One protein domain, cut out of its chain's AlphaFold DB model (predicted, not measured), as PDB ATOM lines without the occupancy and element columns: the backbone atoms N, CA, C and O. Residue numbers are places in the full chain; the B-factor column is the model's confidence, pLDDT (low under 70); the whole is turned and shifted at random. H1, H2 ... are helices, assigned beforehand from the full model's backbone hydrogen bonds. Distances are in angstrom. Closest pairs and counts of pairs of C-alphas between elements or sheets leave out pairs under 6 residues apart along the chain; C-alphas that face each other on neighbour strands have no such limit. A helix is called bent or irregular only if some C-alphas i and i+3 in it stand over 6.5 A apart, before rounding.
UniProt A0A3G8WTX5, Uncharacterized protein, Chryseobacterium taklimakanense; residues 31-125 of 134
ATOM      1  N   ILE A  31      65.489 103.745  83.512       69.00
ATOM      2  CA  ILE A  31      64.087 103.269  83.616       69.00
ATOM      3  C   ILE A  31      63.706 102.320  82.448       69.00
ATOM      4  O   ILE A  31      62.557 101.915  82.294       69.00
ATOM      5  N   GLY A  32      64.646 101.942  81.576       60.91
ATOM      6  CA  GLY A  32      64.324 101.352  80.270       60.91
ATOM      7  C   GLY A  32      64.579  99.851  80.115       60.91
ATOM      8  O   GLY A  32      65.718  99.402  80.177       60.91
ATOM      9  N   PHE A  33      63.541  99.094  79.743       70.00
ATOM     10  CA  PHE A  33      63.697  97.812  79.041       70.00
ATOM     11  C   PHE A  33      64.079  98.090  77.578       70.00
ATOM     12  O   PHE A  33      63.207  98.294  76.726       70.00
ATOM     13  N   GLU A  34      65.384  98.128  77.292       74.06
ATOM     14  CA  GLU A  34      65.940  98.512  75.982       74.06
ATOM     15  C   GLU A  34      65.296  97.748  74.816       74.06
ATOM     16  O   GLU A  34      64.884  98.341  73.817       74.06
ATOM     17  N   THR A  35      65.117  96.435  74.968       80.62
ATOM     18  CA  THR A  35      64.534  95.570  73.933       80.62
ATOM     19  C   THR A  35      63.076  95.915  73.626       80.62
ATOM     20  O   THR A  35      62.683  95.935  72.458       80.62
ATOM     21  N   THR A  36      62.270  96.229  74.642       83.06
ATOM     22  CA  THR A  36      60.864  96.618  74.472       83.06
ATOM     23  C   THR A  36      60.736  97.980  73.794       83.06
ATOM     24  O   THR A  36      59.935  98.130  72.867       83.06
ATOM     25  N   LEU A  37      61.559  98.957  74.193       83.56
ATOM     26  CA  LEU A  37      61.571 100.292  73.584       83.56
ATOM     27  C   LEU A  37      61.968 100.236  72.106       83.56
ATOM     28  O   LEU A  37      61.269 100.802  71.266       83.56
ATOM     29  N   ILE A  38      63.029  99.497  71.772       86.25
ATOM     30  CA  ILE A  38      63.488  99.345  70.386       86.25
ATOM     31  C   ILE A  38      62.398  98.704  69.519       86.25
ATOM     32  O   ILE A  38      62.076  99.219  68.447       86.25
ATOM     33  N   ARG A  39      61.775  97.609  69.984       89.19
ATOM     34  CA  ARG A  39      60.680  96.949  69.249       89.19
ATOM     35  C   ARG A  39      59.499  97.892  69.021       89.19
ATOM     36  O   ARG A  39      58.909  97.887  67.941       89.19
ATOM     37  N   TYR A  40      59.168  98.706  70.018       88.44
ATOM     38  CA  TYR A  40      58.112  99.701  69.902       88.44
ATOM     39  C   TYR A  40      58.453 100.809  68.890       88.44
ATOM     40  O   TYR A  40      57.612 101.132  68.053       88.44
ATOM     41  N   TYR A  41      59.674 101.354  68.899       90.50
ATOM     42  CA  TYR A  41      60.081 102.371  67.920       90.50
ATOM     43  C   TYR A  41      60.102 101.827  66.495       90.50
ATOM     44  O   TYR A  41      59.649 102.510  65.578       90.50
ATOM     45  N   LEU A  42      60.561 100.588  66.294       91.69
ATOM     46  CA  LEU A  42      60.505  99.930  64.986       91.69
ATOM     47  C   LEU A  42      59.062  99.800  64.496       91.69
ATOM     48  O   LEU A  42      58.754 100.166  63.364       91.69
ATOM     49  N   PHE A  43      58.162  99.341  65.366       92.94
ATOM     50  CA  PHE A  43      56.741  99.250  65.051       92.94
ATOM     51  C   PHE A  43      56.148 100.614  64.675       92.94
ATOM     52  O   PHE A  43      55.463 100.740  63.658       92.94
ATOM     53  N   LEU A  44      56.444 101.653  65.460       93.06
ATOM     54  CA  LEU A  44      55.958 102.998  65.181       93.06
ATOM     55  C   LEU A  44      56.557 103.554  63.880       93.06
ATOM     56  O   LEU A  44      55.845 104.246  63.155       93.06
ATOM     57  N   THR A  45      57.810 103.210  63.550       94.19
ATOM     58  CA  THR A  45      58.486 103.614  62.301       94.19
ATOM     59  C   THR A  45      57.799 103.012  61.093       94.19
ATOM     60  O   THR A  45      57.536 103.715  60.120       94.19
ATOM     61  N   ILE A  46      57.455 101.724  61.162       94.88
ATOM     62  CA  ILE A  46      56.723 101.040  60.092       94.88
ATOM     63  C   ILE A  46      55.380 101.732  59.852       94.88
ATOM     64  O   ILE A  46      55.052 102.054  58.711       94.88
ATOM     65  N   LEU A  47      54.625 102.015  60.919       95.25
ATOM     66  CA  LEU A  47      53.342 102.708  60.804       95.25
ATOM     67  C   LEU A  47      53.498 104.123  60.246       95.25
ATOM     68  O   LEU A  47      52.722 104.521  59.382       95.25
ATOM     69  N   PHE A  48      54.512 104.857  60.698       95.38
ATOM     70  CA  PHE A  48      54.796 106.205  60.222       95.38
ATOM     71  C   PHE A  48      55.105 106.223  58.726       95.38
ATOM     72  O   PHE A  48      54.455 106.927  57.953       95.38
ATOM     73  N   MET A  49      56.037 105.376  58.289       95.00
ATOM     74  CA  MET A  49      56.404 105.258  56.880       95.00
ATOM     75  C   MET A  49      55.230 104.794  56.016       95.00
ATOM     76  O   MET A  49      55.054 105.295  54.904       95.00
ATOM     77  N   MET A  50      54.395 103.887  56.526       96.06
ATOM     78  CA  MET A  50      53.177 103.446  55.851       96.06
ATOM     79  C   MET A  50      52.213 104.614  55.613       96.06
ATOM     80  O   MET A  50      51.746 104.779  54.487       96.06
ATOM     81  N   VAL A  51      51.957 105.457  56.622       96.44
ATOM     82  CA  VAL A  51      51.089 106.637  56.470       96.44
ATOM     83  C   VAL A  51      51.641 107.578  55.402       96.44
ATOM     84  O   VAL A  51      50.921 107.910  54.460       96.44
ATOM     85  N   LEU A  52      52.923 107.951  55.493       94.56
ATOM     86  CA  LEU A  52      53.553 108.841  54.509       94.56
ATOM     87  C   LEU A  52      53.458 108.281  53.086       94.56
ATOM     88  O   LEU A  52      53.162 109.017  52.144       94.56
ATOM     89  N   THR A  53      53.685 106.976  52.930       94.81
ATOM     90  CA  THR A  53      53.657 106.294  51.632       94.81
ATOM     91  C   THR A  53      52.252 106.285  51.043       94.81
ATOM     92  O   THR A  53      52.068 106.713  49.905       94.81
ATOM     93  N   ILE A  54      51.252 105.850  51.815       95.94
ATOM     94  CA  ILE A  54      49.868 105.765  51.339       95.94
ATOM     95  C   ILE A  54      49.342 107.160  50.997       95.94
ATOM     96  O   ILE A  54      48.827 107.356  49.901       95.94
ATOM     97  N   VAL A  55      49.553 108.154  51.865       94.62
ATOM     98  CA  VAL A  55      49.174 109.552  51.597       94.62
ATOM     99  C   VAL A  55      49.849 110.067  50.316       94.62
ATOM    100  O   VAL A  55      49.189 110.659  49.464       94.62
ATOM    101  N   SER A  56      51.138 109.777  50.113       92.50
ATOM    102  CA  SER A  56      51.866 110.181  48.899       92.50
ATOM    103  C   SER A  56      51.328 109.537  47.619       92.50
ATOM    104  O   SER A  56      51.325 110.182  46.568       92.50
ATOM    105  N   ILE A  57      50.894 108.275  47.688       94.06
ATOM    106  CA  ILE A  57      50.275 107.566  46.562       94.06
ATOM    107  C   ILE A  57      48.892 108.157  46.281       94.06
ATOM    108  O   ILE A  57      48.624 108.571  45.155       94.06
ATOM    109  N   PHE A  58      48.040 108.273  47.301       94.19
ATOM    110  CA  PHE A  58      46.670 108.766  47.148       94.19
ATOM    111  C   PHE A  58      46.606 110.212  46.674       94.19
ATOM    112  O   PHE A  58      45.738 110.534  45.871       94.19
ATOM    113  N   LYS A  59      47.574 111.056  47.049       91.94
ATOM    114  CA  LYS A  59      47.714 112.401  46.479       91.94
ATOM    115  C   LYS A  59      47.727 112.402  44.947       91.94
ATOM    116  O   LYS A  59      47.243 113.348  44.339       91.94
ATOM    117  N   LYS A  60      48.330 111.386  44.321       90.12
ATOM    118  CA  LYS A  60      48.446 111.300  42.858       90.12
ATOM    119  C   LYS A  60      47.181 110.765  42.190       90.12
ATOM    120  O   LYS A  60      46.968 111.071  41.026       90.12
ATOM    121  N   ILE A  61      46.399 109.953  42.899       91.94
ATOM    122  CA  ILE A  61      45.243 109.243  42.335       91.94
ATOM    123  C   ILE A  61      43.945 110.009  42.626       91.94
ATOM    124  O   ILE A  61      43.156 110.247  41.720       91.94
ATOM    125  N   TYR A  62      43.748 110.423  43.880       91.25
ATOM    126  CA  TYR A  62      42.518 111.030  44.392       91.25
ATOM    127  C   TYR A  62      42.840 112.152  45.404       91.25
ATOM    128  O   TYR A  62      42.580 111.992  46.602       91.25
ATOM    129  N   PRO A  63      43.436 113.281  44.965       89.38
ATOM    130  CA  PRO A  63      43.888 114.349  45.863       89.38
ATOM    131  C   PRO A  63      42.764 114.951  46.721       89.38
ATOM    132  O   PRO A  63      43.007 115.288  47.876       89.38
ATOM    133  N   GLU A  64      41.537 115.014  46.204       90.62
ATOM    134  CA  GLU A  64      40.356 115.557  46.897       90.62
ATOM    135  C   GLU A  64      39.986 114.773  48.169       90.62
ATOM    136  O   GLU A  64      39.469 115.333  49.134       90.62
ATOM    137  N   TYR A  65      40.302 113.476  48.214       93.44
ATOM    138  CA  TYR A  65      39.929 112.582  49.316       93.44
ATOM    139  C   TYR A  65      41.073 112.336  50.312       93.44
ATOM    140  O   TYR A  65      40.936 111.525  51.231       93.44
ATOM    141  N   LEU A  66      42.201 113.043  50.173       93.94
ATOM    142  CA  LEU A  66      43.398 112.874  51.009       93.94
ATOM    143  C   LEU A  66      43.112 112.963  52.513       93.94
ATOM    144  O   LEU A  66      43.660 112.179  53.290       93.94
ATOM    145  N   GLY A  67      42.247 113.894  52.926       93.69
ATOM    146  CA  GLY A  67      41.860 114.053  54.329       93.69
ATOM    147  C   GLY A  67      41.152 112.815  54.886       93.69
ATOM    148  O   GLY A  67      41.487 112.349  55.975       93.69
ATOM    149  N   PHE A  68      40.233 112.225  54.115       95.69
ATOM    150  CA  PHE A  68      39.527 111.001  54.501       95.69
ATOM    151  C   PHE A  68      40.462 109.793  54.570       95.69
ATOM    152  O   PHE A  68      40.400 109.021  55.526       95.69
ATOM    153  N   VAL A  69      41.372 109.660  53.599       96.19
ATOM    154  CA  VAL A  69      42.402 108.610  53.602       96.19
ATOM    155  C   VAL A  69      43.256 108.712  54.862       96.19
ATOM    156  O   VAL A  69      43.459 107.716  55.554       96.19
ATOM    157  N   PHE A  70      43.712 109.918  55.205       97.19
ATOM    158  CA  PHE A  70      44.501 110.139  56.411       97.19
ATOM    159  C   PHE A  70      43.734 109.774  57.685       97.19
ATOM    160  O   PHE A  70      44.260 109.029  58.509       97.19
ATOM    161  N   LEU A  71      42.479 110.209  57.832       96.75
ATOM    162  CA  LEU A  71      41.647 109.845  58.986       96.75
ATOM    163  C   LEU A  71      41.483 108.322  59.126       96.75
ATOM    164  O   LEU A  71      41.633 107.785  60.226       96.75
ATOM    165  N   GLY A  72      41.247 107.612  58.018       97.25
ATOM    166  CA  GLY A  72      41.180 106.148  58.006       97.25
ATOM    167  C   GLY A  72      42.489 105.492  58.454       97.25
ATOM    168  O   GLY A  72      42.481 104.566  59.269       97.25
ATOM    169  N   LEU A  73      43.629 106.016  57.997       97.06
ATOM    170  CA  LEU A  73      44.949 105.544  58.413       97.06
ATOM    171  C   LEU A  73      45.220 105.793  59.900       97.06
ATOM    172  O   LEU A  73      45.787 104.923  60.559       97.06
ATOM    173  N   VAL A  74      44.785 106.929  60.455       96.06
ATOM    174  CA  VAL A  74      44.903 107.216  61.895       96.06
ATOM    175  C   VAL A  74      44.096 106.209  62.717       96.06
ATOM    176  O   VAL A  74      44.614 105.668  63.696       96.06
ATOM    177  N   MET A  75      42.866 105.893  62.300       96.44
ATOM    178  CA  MET A  75      42.042 104.875  62.964       96.44
ATOM    179  C   MET A  75      42.684 103.485  62.895       96.44
ATOM    180  O   MET A  75      42.791 102.799  63.914       96.44
ATOM    181  N   PHE A  76      43.187 103.090  61.723       95.06
ATOM    182  CA  PHE A  76      43.918 101.832  61.559       95.06
ATOM    183  C   PHE A  76      45.156 101.773  62.467       95.06
ATOM    184  O   PHE A  76      45.390 100.784  63.163       95.06
ATOM    185  N   LYS A  77      45.923 102.864  62.526       92.62
ATOM    186  CA  LYS A  77      47.110 102.991  63.375       92.62
ATOM    187  C   LYS A  77      46.766 102.823  64.858       92.62
ATOM    188  O   LYS A  77      47.464 102.094  65.564       92.62
ATOM    189  N   LEU A  78      45.689 103.458  65.330       91.50
ATOM    190  CA  LEU A  78      45.194 103.303  66.704       91.50
ATOM    191  C   LEU A  78      44.837 101.846  67.018       91.50
ATOM    192  O   LEU A  78      45.259 101.318  68.049       91.50
ATOM    193  N   ALA A  79      44.115 101.180  66.114       92.19
ATOM    194  CA  ALA A  79      43.775  99.768  66.266       92.19
ATOM    195  C   ALA A  79      45.035  98.890  66.358       92.19
ATOM    196  O   ALA A  79      45.151  98.053  67.255       92.19
ATOM    197  N   MET A  80      46.029  99.133  65.498       91.50
ATOM    198  CA  MET A  80      47.298  98.400  65.503       91.50
ATOM    199  C   MET A  80      48.074  98.582  66.815       91.50
ATOM    200  O   MET A  80      48.570  97.600  67.371       91.50
ATOM    201  N   VAL A  81      48.136  99.802  67.359       88.25
ATOM    202  CA  VAL A  81      48.747 100.067  68.677       88.25
ATOM    203  C   VAL A  81      48.027  99.280  69.782       88.25
ATOM    204  O   VAL A  81      48.670  98.706  70.665       88.25
ATOM    205  N   PHE A  82      46.696  99.194  69.726       84.50
ATOM    206  CA  PHE A  82      45.905  98.455  70.711       84.50
ATOM    207  C   PHE A  82      46.144  96.940  70.666       84.50
ATOM    208  O   PHE A  82      46.153  96.289  71.714       84.50
ATOM    209  N   ILE A  83      46.364  96.380  69.475       87.12
ATOM    210  CA  ILE A  83      46.655  94.955  69.280       87.12
ATOM    211  C   ILE A  83      48.088  94.636  69.724       87.12
ATOM    212  O   ILE A  83      48.313  93.700  70.494       87.12
ATOM    213  N   ILE A  84      49.067  95.435  69.288       84.75
ATOM    214  CA  ILE A  84      50.486  95.133  69.501       84.75
ATOM    215  C   ILE A  84      50.910  95.283  70.968       84.75
ATOM    216  O   ILE A  84      51.859  94.628  71.395       84.75
ATOM    217  N   ARG A  85      50.215  96.108  71.768       79.25
ATOM    218  CA  ARG A  85      50.608  96.397  73.161       79.25
ATOM    219  C   ARG A  85      50.758  95.147  74.028       79.25
ATOM    220  O   ARG A  85      51.642  95.104  74.875       79.25
ATOM    221  N   LYS A  86      49.919  94.130  73.787       73.75
ATOM    222  CA  LYS A  86      49.990  92.836  74.480       73.75
ATOM    223  C   LYS A  86      51.189  92.005  74.021       73.75
ATOM    224  O   LYS A  86      51.742  91.264  74.812       73.75
ATOM    225  N   LYS A  87      51.585  92.133  72.752       79.00
ATOM    226  CA  LYS A  87      52.691  91.381  72.141       79.00
ATOM    227  C   LYS A  87      54.063  91.992  72.439       79.00
ATOM    228  O   LYS A  87      55.071  91.298  72.396       79.00
ATOM    229  N   LEU A  88      54.101  93.294  72.703       75.06
ATOM    230  CA  LEU A  88      55.319  94.041  73.013       75.06
ATOM    231  C   LEU A  88      55.617  94.119  74.517       75.06
ATOM    232  O   LEU A  88      56.543  94.827  74.882       75.06
ATOM    233  N   ASN A  89      54.856  93.436  75.382       74.75
ATOM    234  CA  ASN A  89      55.023  93.476  76.845       74.75
ATOM    235  C   ASN A  89      55.103  94.905  77.416       74.75
ATOM    236  O   ASN A  89      55.766  95.185  78.409       74.75
ATOM    237  N   ILE A  90      54.391  95.837  76.779       70.81
ATOM    238  CA  ILE A  90      54.442  97.275  77.081       70.81
ATOM    239  C   ILE A  90      54.023  97.551  78.532       70.81
ATOM    240  O   ILE A  90      54.529  98.469  79.167       70.81
ATOM    241  N   THR A  91      53.106  96.740  79.064       73.44
ATOM    242  CA  THR A  91      52.546  96.872  80.414       73.44
ATOM    243  C   THR A  91      53.522  96.531  81.538       73.44
ATOM    244  O   THR A  91      53.219  96.842  82.684       73.44
ATOM    245  N   GLU A  92      54.660  95.903  81.236       75.06
ATOM    246  CA  GLU A  92      55.691  95.553  82.226       75.06
ATOM    247  C   GLU A  92      56.568  96.759  82.605       75.06
ATOM    248  O   GLU A  92      57.266  96.726  83.616       75.06
ATOM    249  N   ILE A  93      56.509  97.849  81.829       73.69
ATOM    250  CA  ILE A  93      57.282  99.064  82.098       73.69
ATOM    251  C   ILE A  93      56.526  99.956  83.102       73.69
ATOM    252  O   ILE A  93      55.345 100.267  82.899       73.69
ATOM    253  N   PRO A  94      57.173 100.432  84.180       72.62
ATOM    254  CA  PRO A  94      56.560 101.405  85.076       72.62
ATOM    255  C   PRO A  94      56.207 102.683  84.306       72.62
ATOM    256  O   PRO A  94      56.943 103.129  83.434       72.62
ATOM    257  N   ASN A  95      55.044 103.272  84.593       75.88
ATOM    258  CA  ASN A  95      54.543 104.455  83.880       75.88
ATOM    259  C   ASN A  95      54.452 104.299  82.347       75.88
ATOM    260  O   ASN A  95      54.430 105.305  81.632       75.88
ATOM    261  N   TYR A  96      54.336 103.065  81.828       73.06
ATOM    262  CA  TYR A  96      54.356 102.775  80.388       73.06
ATOM    263  C   TYR A  96      53.454 103.704  79.565       73.06
ATOM    264  O   TYR A  96      53.841 104.183  78.505       73.06
ATOM    265  N   LYS A  97      52.257 104.035  80.061       78.56
ATOM    266  CA  LYS A  97      51.317 104.913  79.349       78.56
ATOM    267  C   LYS A  97      51.977 106.216  78.883       78.56
ATOM    268  O   LYS A  97      51.800 106.576  77.726       78.56
ATOM    269  N   PHE A  98      52.773 106.866  79.734       77.00
ATOM    270  CA  PHE A  98      53.485 108.099  79.383       77.00
ATOM    271  C   PHE A  98      54.636 107.849  78.402       77.00
ATOM    272  O   PHE A  98      54.761 108.579  77.419       77.00
ATOM    273  N   HIS A  99      55.411 106.781  78.606       78.50
ATOM    274  CA  HIS A  99      56.515 106.395  77.716       78.50
ATOM    275  C   HIS A  99      56.067 106.099  76.282       78.50
ATOM    276  O   HIS A  99      56.808 106.340  75.335       78.50
ATOM    277  N   PHE A 100      54.862 105.558  76.104       82.06
ATOM    278  CA  PHE A 100      54.394 105.101  74.796       82.06
ATOM    279  C   PHE A 100      53.410 106.063  74.129       82.06
ATOM    280  O   PHE A 100      53.284 106.052  72.907       82.06
ATOM    281  N   ILE A 101      52.721 106.923  74.882       87.19
ATOM    282  CA  ILE A 101      51.796 107.883  74.270       87.19
ATOM    283  C   ILE A 101      52.524 109.067  73.634       87.19
ATOM    284  O   ILE A 101      52.111 109.523  72.572       87.19
ATOM    285  N   LEU A 102      53.621 109.543  74.236       88.81
ATOM    286  CA  LEU A 102      54.338 110.720  73.739       88.81
ATOM    287  C   LEU A 102      54.935 110.497  72.340       88.81
ATOM    288  O   LEU A 102      54.638 111.304  71.452       88.81
ATOM    289  N   PRO A 103      55.677 109.403  72.067       90.88
ATOM    290  CA  PRO A 103      56.199 109.161  70.724       90.88
ATOM    291  C   PRO A 103      55.082 108.951  69.697       90.88
ATOM    292  O   PRO A 103      55.195 109.393  68.553       90.88
ATOM    293  N   TYR A 104      53.977 108.318  70.109       92.50
ATOM    294  CA  TYR A 104      52.805 108.127  69.260       92.50
ATOM    295  C   TYR A 104      52.154 109.456  68.856       92.50
ATOM    296  O   TYR A 104      51.930 109.690  67.668       92.50
ATOM    297  N   LEU A 105      51.876 110.340  69.821       93.38
ATOM    298  CA  LEU A 105      51.254 111.639  69.557       93.38
ATOM    299  C   LEU A 105      52.161 112.536  68.715       93.38
ATOM    300  O   LEU A 105      51.684 113.200  67.798       93.38
ATOM    301  N   PHE A 106      53.471 112.515  68.971       94.31
ATOM    302  CA  PHE A 106      54.426 113.263  68.160       94.31
ATOM    303  C   PHE A 106      54.476 112.744  66.718       94.31
ATOM    304  O   PHE A 106      54.447 113.525  65.769       94.31
ATOM    305  N   SER A 107      54.478 111.421  66.538       95.00
ATOM    306  CA  SER A 107      54.371 110.788  65.221       95.00
ATOM    307  C   SER A 107      53.101 111.222  64.484       95.00
ATOM    308  O   SER A 107      53.177 111.620  63.324       95.00
ATOM    309  N   LEU A 108      51.952 111.205  65.167       95.56
ATOM    310  CA  LEU A 108      50.668 111.637  64.613       95.56
ATOM    311  C   LEU A 108      50.676 113.120  64.218       95.56
ATOM    312  O   LEU A 108      50.163 113.486  63.161       95.56
ATOM    313  N   PHE A 109      51.281 113.976  65.041       95.31
ATOM    314  CA  PHE A 109      51.447 115.391  64.727       95.31
ATOM    315  C   PHE A 109      52.250 115.588  63.433       95.31
ATOM    316  O   PHE A 109      51.802 116.306  62.539       95.31
ATOM    317  N   LEU A 110      53.388 114.902  63.283       95.38
ATOM    318  CA  LEU A 110      54.201 114.983  62.068       95.38
ATOM    319  C   LEU A 110      53.454 114.475  60.823       95.38
ATOM    320  O   LEU A 110      53.518 115.115  59.775       95.38
ATOM    321  N   GLU A 111      52.710 113.370  60.931       95.94
ATOM    322  CA  GLU A 111      51.867 112.844  59.842       95.94
ATOM    323  C   GLU A 111      50.744 113.813  59.455       95.94
ATOM    324  O   GLU A 111      50.405 113.951  58.278       95.94
ATOM    325  N   THR A 112      50.187 114.515  60.442       95.62
ATOM    326  CA  THR A 112      49.144 115.523  60.229       95.62
ATOM    327  C   THR A 112      49.717 116.714  59.472       95.62
ATOM    328  O   THR A 112      49.165 117.116  58.450       95.62
ATOM    329  N   VAL A 113      50.864 117.243  59.916       94.69
ATOM    330  CA  VAL A 113      51.575 118.331  59.225       94.69
ATOM    331  C   VAL A 113      51.933 117.920  57.797       94.69
ATOM    332  O   VAL A 113      51.702 118.686  56.860       94.69
ATOM    333  N   PHE A 114      52.440 116.700  57.611       93.69
ATOM    334  CA  PHE A 114      52.736 116.144  56.294       93.69
ATOM    335  C   PHE A 114      51.500 116.118  55.388       93.69
ATOM    336  O   PHE A 114      51.536 116.636  54.271       93.69
ATOM    337  N   THR A 115      50.397 115.551  55.875       94.25
ATOM    338  CA  THR A 115      49.157 115.404  55.106       94.25
ATOM    339  C   THR A 115      48.553 116.762  54.765       94.25
ATOM    340  O   THR A 115      48.206 117.001  53.611       94.25
ATOM    341  N   VAL A 116      48.489 117.691  55.722       93.06
ATOM    342  CA  VAL A 116      47.994 119.055  55.484       93.06
ATOM    343  C   VAL A 116      48.845 119.764  54.431       93.06
ATOM    344  O   VAL A 116      48.304 120.402  53.529       93.06
ATOM    345  N   ASN A 117      50.172 119.624  54.485       90.38
ATOM    346  CA  ASN A 117      51.052 120.177  53.456       90.38
ATOM    347  C   ASN A 117      50.797 119.535  52.083       90.38
ATOM    348  O   ASN A 117      50.801 120.237  51.070       90.38
ATOM    349  N   MET A 118      50.533 118.225  52.036       89.56
ATOM    350  CA  MET A 118      50.172 117.530  50.802       89.56
ATOM    351  C   MET A 118      48.855 118.032  50.210       89.56
ATOM    352  O   MET A 118      48.847 118.331  49.015       89.56
ATOM    353  N   ILE A 119      47.812 118.203  51.028       91.19
ATOM    354  CA  ILE A 119      46.510 118.753  50.619       91.19
ATOM    355  C   ILE A 119      46.691 120.166  50.054       91.19
ATOM    356  O   ILE A 119      46.414 120.404  48.885       91.19
ATOM    357  N   ARG A 120      47.317 121.075  50.815       88.75
ATOM    358  CA  ARG A 120      47.535 122.471  50.378       88.75
ATOM    359  C   ARG A 120      48.342 122.581  49.086       88.75
ATOM    360  O   ARG A 120      48.206 123.548  48.345       88.75
ATOM    361  N   SER A 121      49.250 121.639  48.842       83.81
ATOM    362  CA  SER A 121      50.042 121.608  47.608       83.81
ATOM    363  C   SER A 121      49.294 121.024  46.406       83.81
ATOM    364  O   SER A 121      49.750 121.220  45.282       83.81
ATOM    365  N   ALA A 122      48.204 120.285  46.626       79.31
ATOM    366  CA  ALA A 122      47.306 119.850  45.563       79.31
ATOM    367  C   ALA A 122      46.430 121.027  45.102       79.31
ATOM    368  O   ALA A 122      46.380 121.289  43.906       79.31
ATOM    369  N   ASP A 123      45.893 121.807  46.044       72.75
ATOM    370  CA  ASP A 123      45.026 122.963  45.754       72.75
ATOM    371  C   ASP A 123      45.758 124.097  45.012       72.75
ATOM    372  O   ASP A 123      45.192 124.797  44.181       72.75
ATOM    373  N   LYS A 124      47.058 124.284  45.278       67.06
ATOM    374  CA  LYS A 124      47.878 125.339  44.651       67.06
ATOM    375  C   LYS A 124      48.246 125.095  43.186       67.06
ATOM    376  O   LYS A 124      48.912 125.946  42.604       67.06
ATOM    377  N   LYS A 125      47.903 123.946  42.602       55.84
ATOM    378  CA  LYS A 125      48.235 123.640  41.201       55.84
ATOM    379  C   LYS A 125      47.268 124.249  40.176       55.84
ATOM    380  O   LYS A 125      47.477 124.010  38.993       55.84
TER     381      LYS A 125
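What this domain is: This is residues 31 to 125 of the 134 residues of an uncharacterized protein of Chryseobacterium taklimakanense (UniProt A0A3G8WTX5). Three long helices, H1, H2 and H3, stand side by side as an up-and-down bundle, each running against the one before it in the chain, and together they make a rod. Their centres form a triangle, and H2 meets the other two with residues 63 to 77, while its later residues draw away from them. The printed part has 95 residues with three named helices, in the order H1, H2, H3, and no named strand; the class is all helix. The whole is only just loose, close to compact, with a radius of gyration of the C-alphas of 15.3 A, and it spans 50 by 20 by 16 A.

Where its parts are: Find C-alpha 34 at (65.940, 98.512, 75.982); from there H1, residues 34 to 61, runs 40.9 A to C-alpha 61 at (45.243, 109.243, 42.335). With one residue between them, H2 follows H1 and begins at Pro 63; it holds residues 63 to 87 and is 36.0 A long from first to last C-alpha. Look along H2 for a kink of 25 degrees near residue 70; it is also irregular, with C-alphas 64 and 67 lying 7.7 A apart. Then come to Tyr 96, where H3 begins; it holds residues 96 to 123 and runs 41.2 A to C-alpha 123 at (45.026, 122.963, 45.754). H3 is neither bent nor irregular, but only just: C-alphas 99 and 102 are 6.3 A apart.

How they stand to each other: Begin with H1 and H2, a helical hairpin: they touch at a shallow tilt of 19 degrees, opposite ways, through residues 47 to 59 of H1 and 66 to 77 of H2. Their closest C-alphas are those of Lys 59 and Leu 66, 6.3 A apart. H2 and H3 are a helical hairpin too, and they touch at a shallow tilt of 14 degrees, opposite ways. Here H2 uses residues 63 to 74 alone, and the closest C-alphas, of Pro 63 and Ala 122, are 6.5 A apart. H1 and H3 touch at a shallow tilt of 16 degrees and run the same way; look at Phe 48 and Ser 107, their closest C-alphas, 6.8 A apart. Along the backbones, O i to N i+4 pairs are within hydrogen-bond range in 23 of 24 cases in H1, 17 of 21 in H2 and 21 of 24 in H3.

The domain as a whole: The two C-alphas farthest apart are those of Glu 92 and Lys 125, at 50.3 A. The printed part has no cut; the link from H1 to H2 is tight, and the link from H2 to H3, with 8 residues, is short. Read the B-factor column for a mean pLDDT of 87.5 over the printed part, with residues 31 to 32 and 124 to 125 under 70.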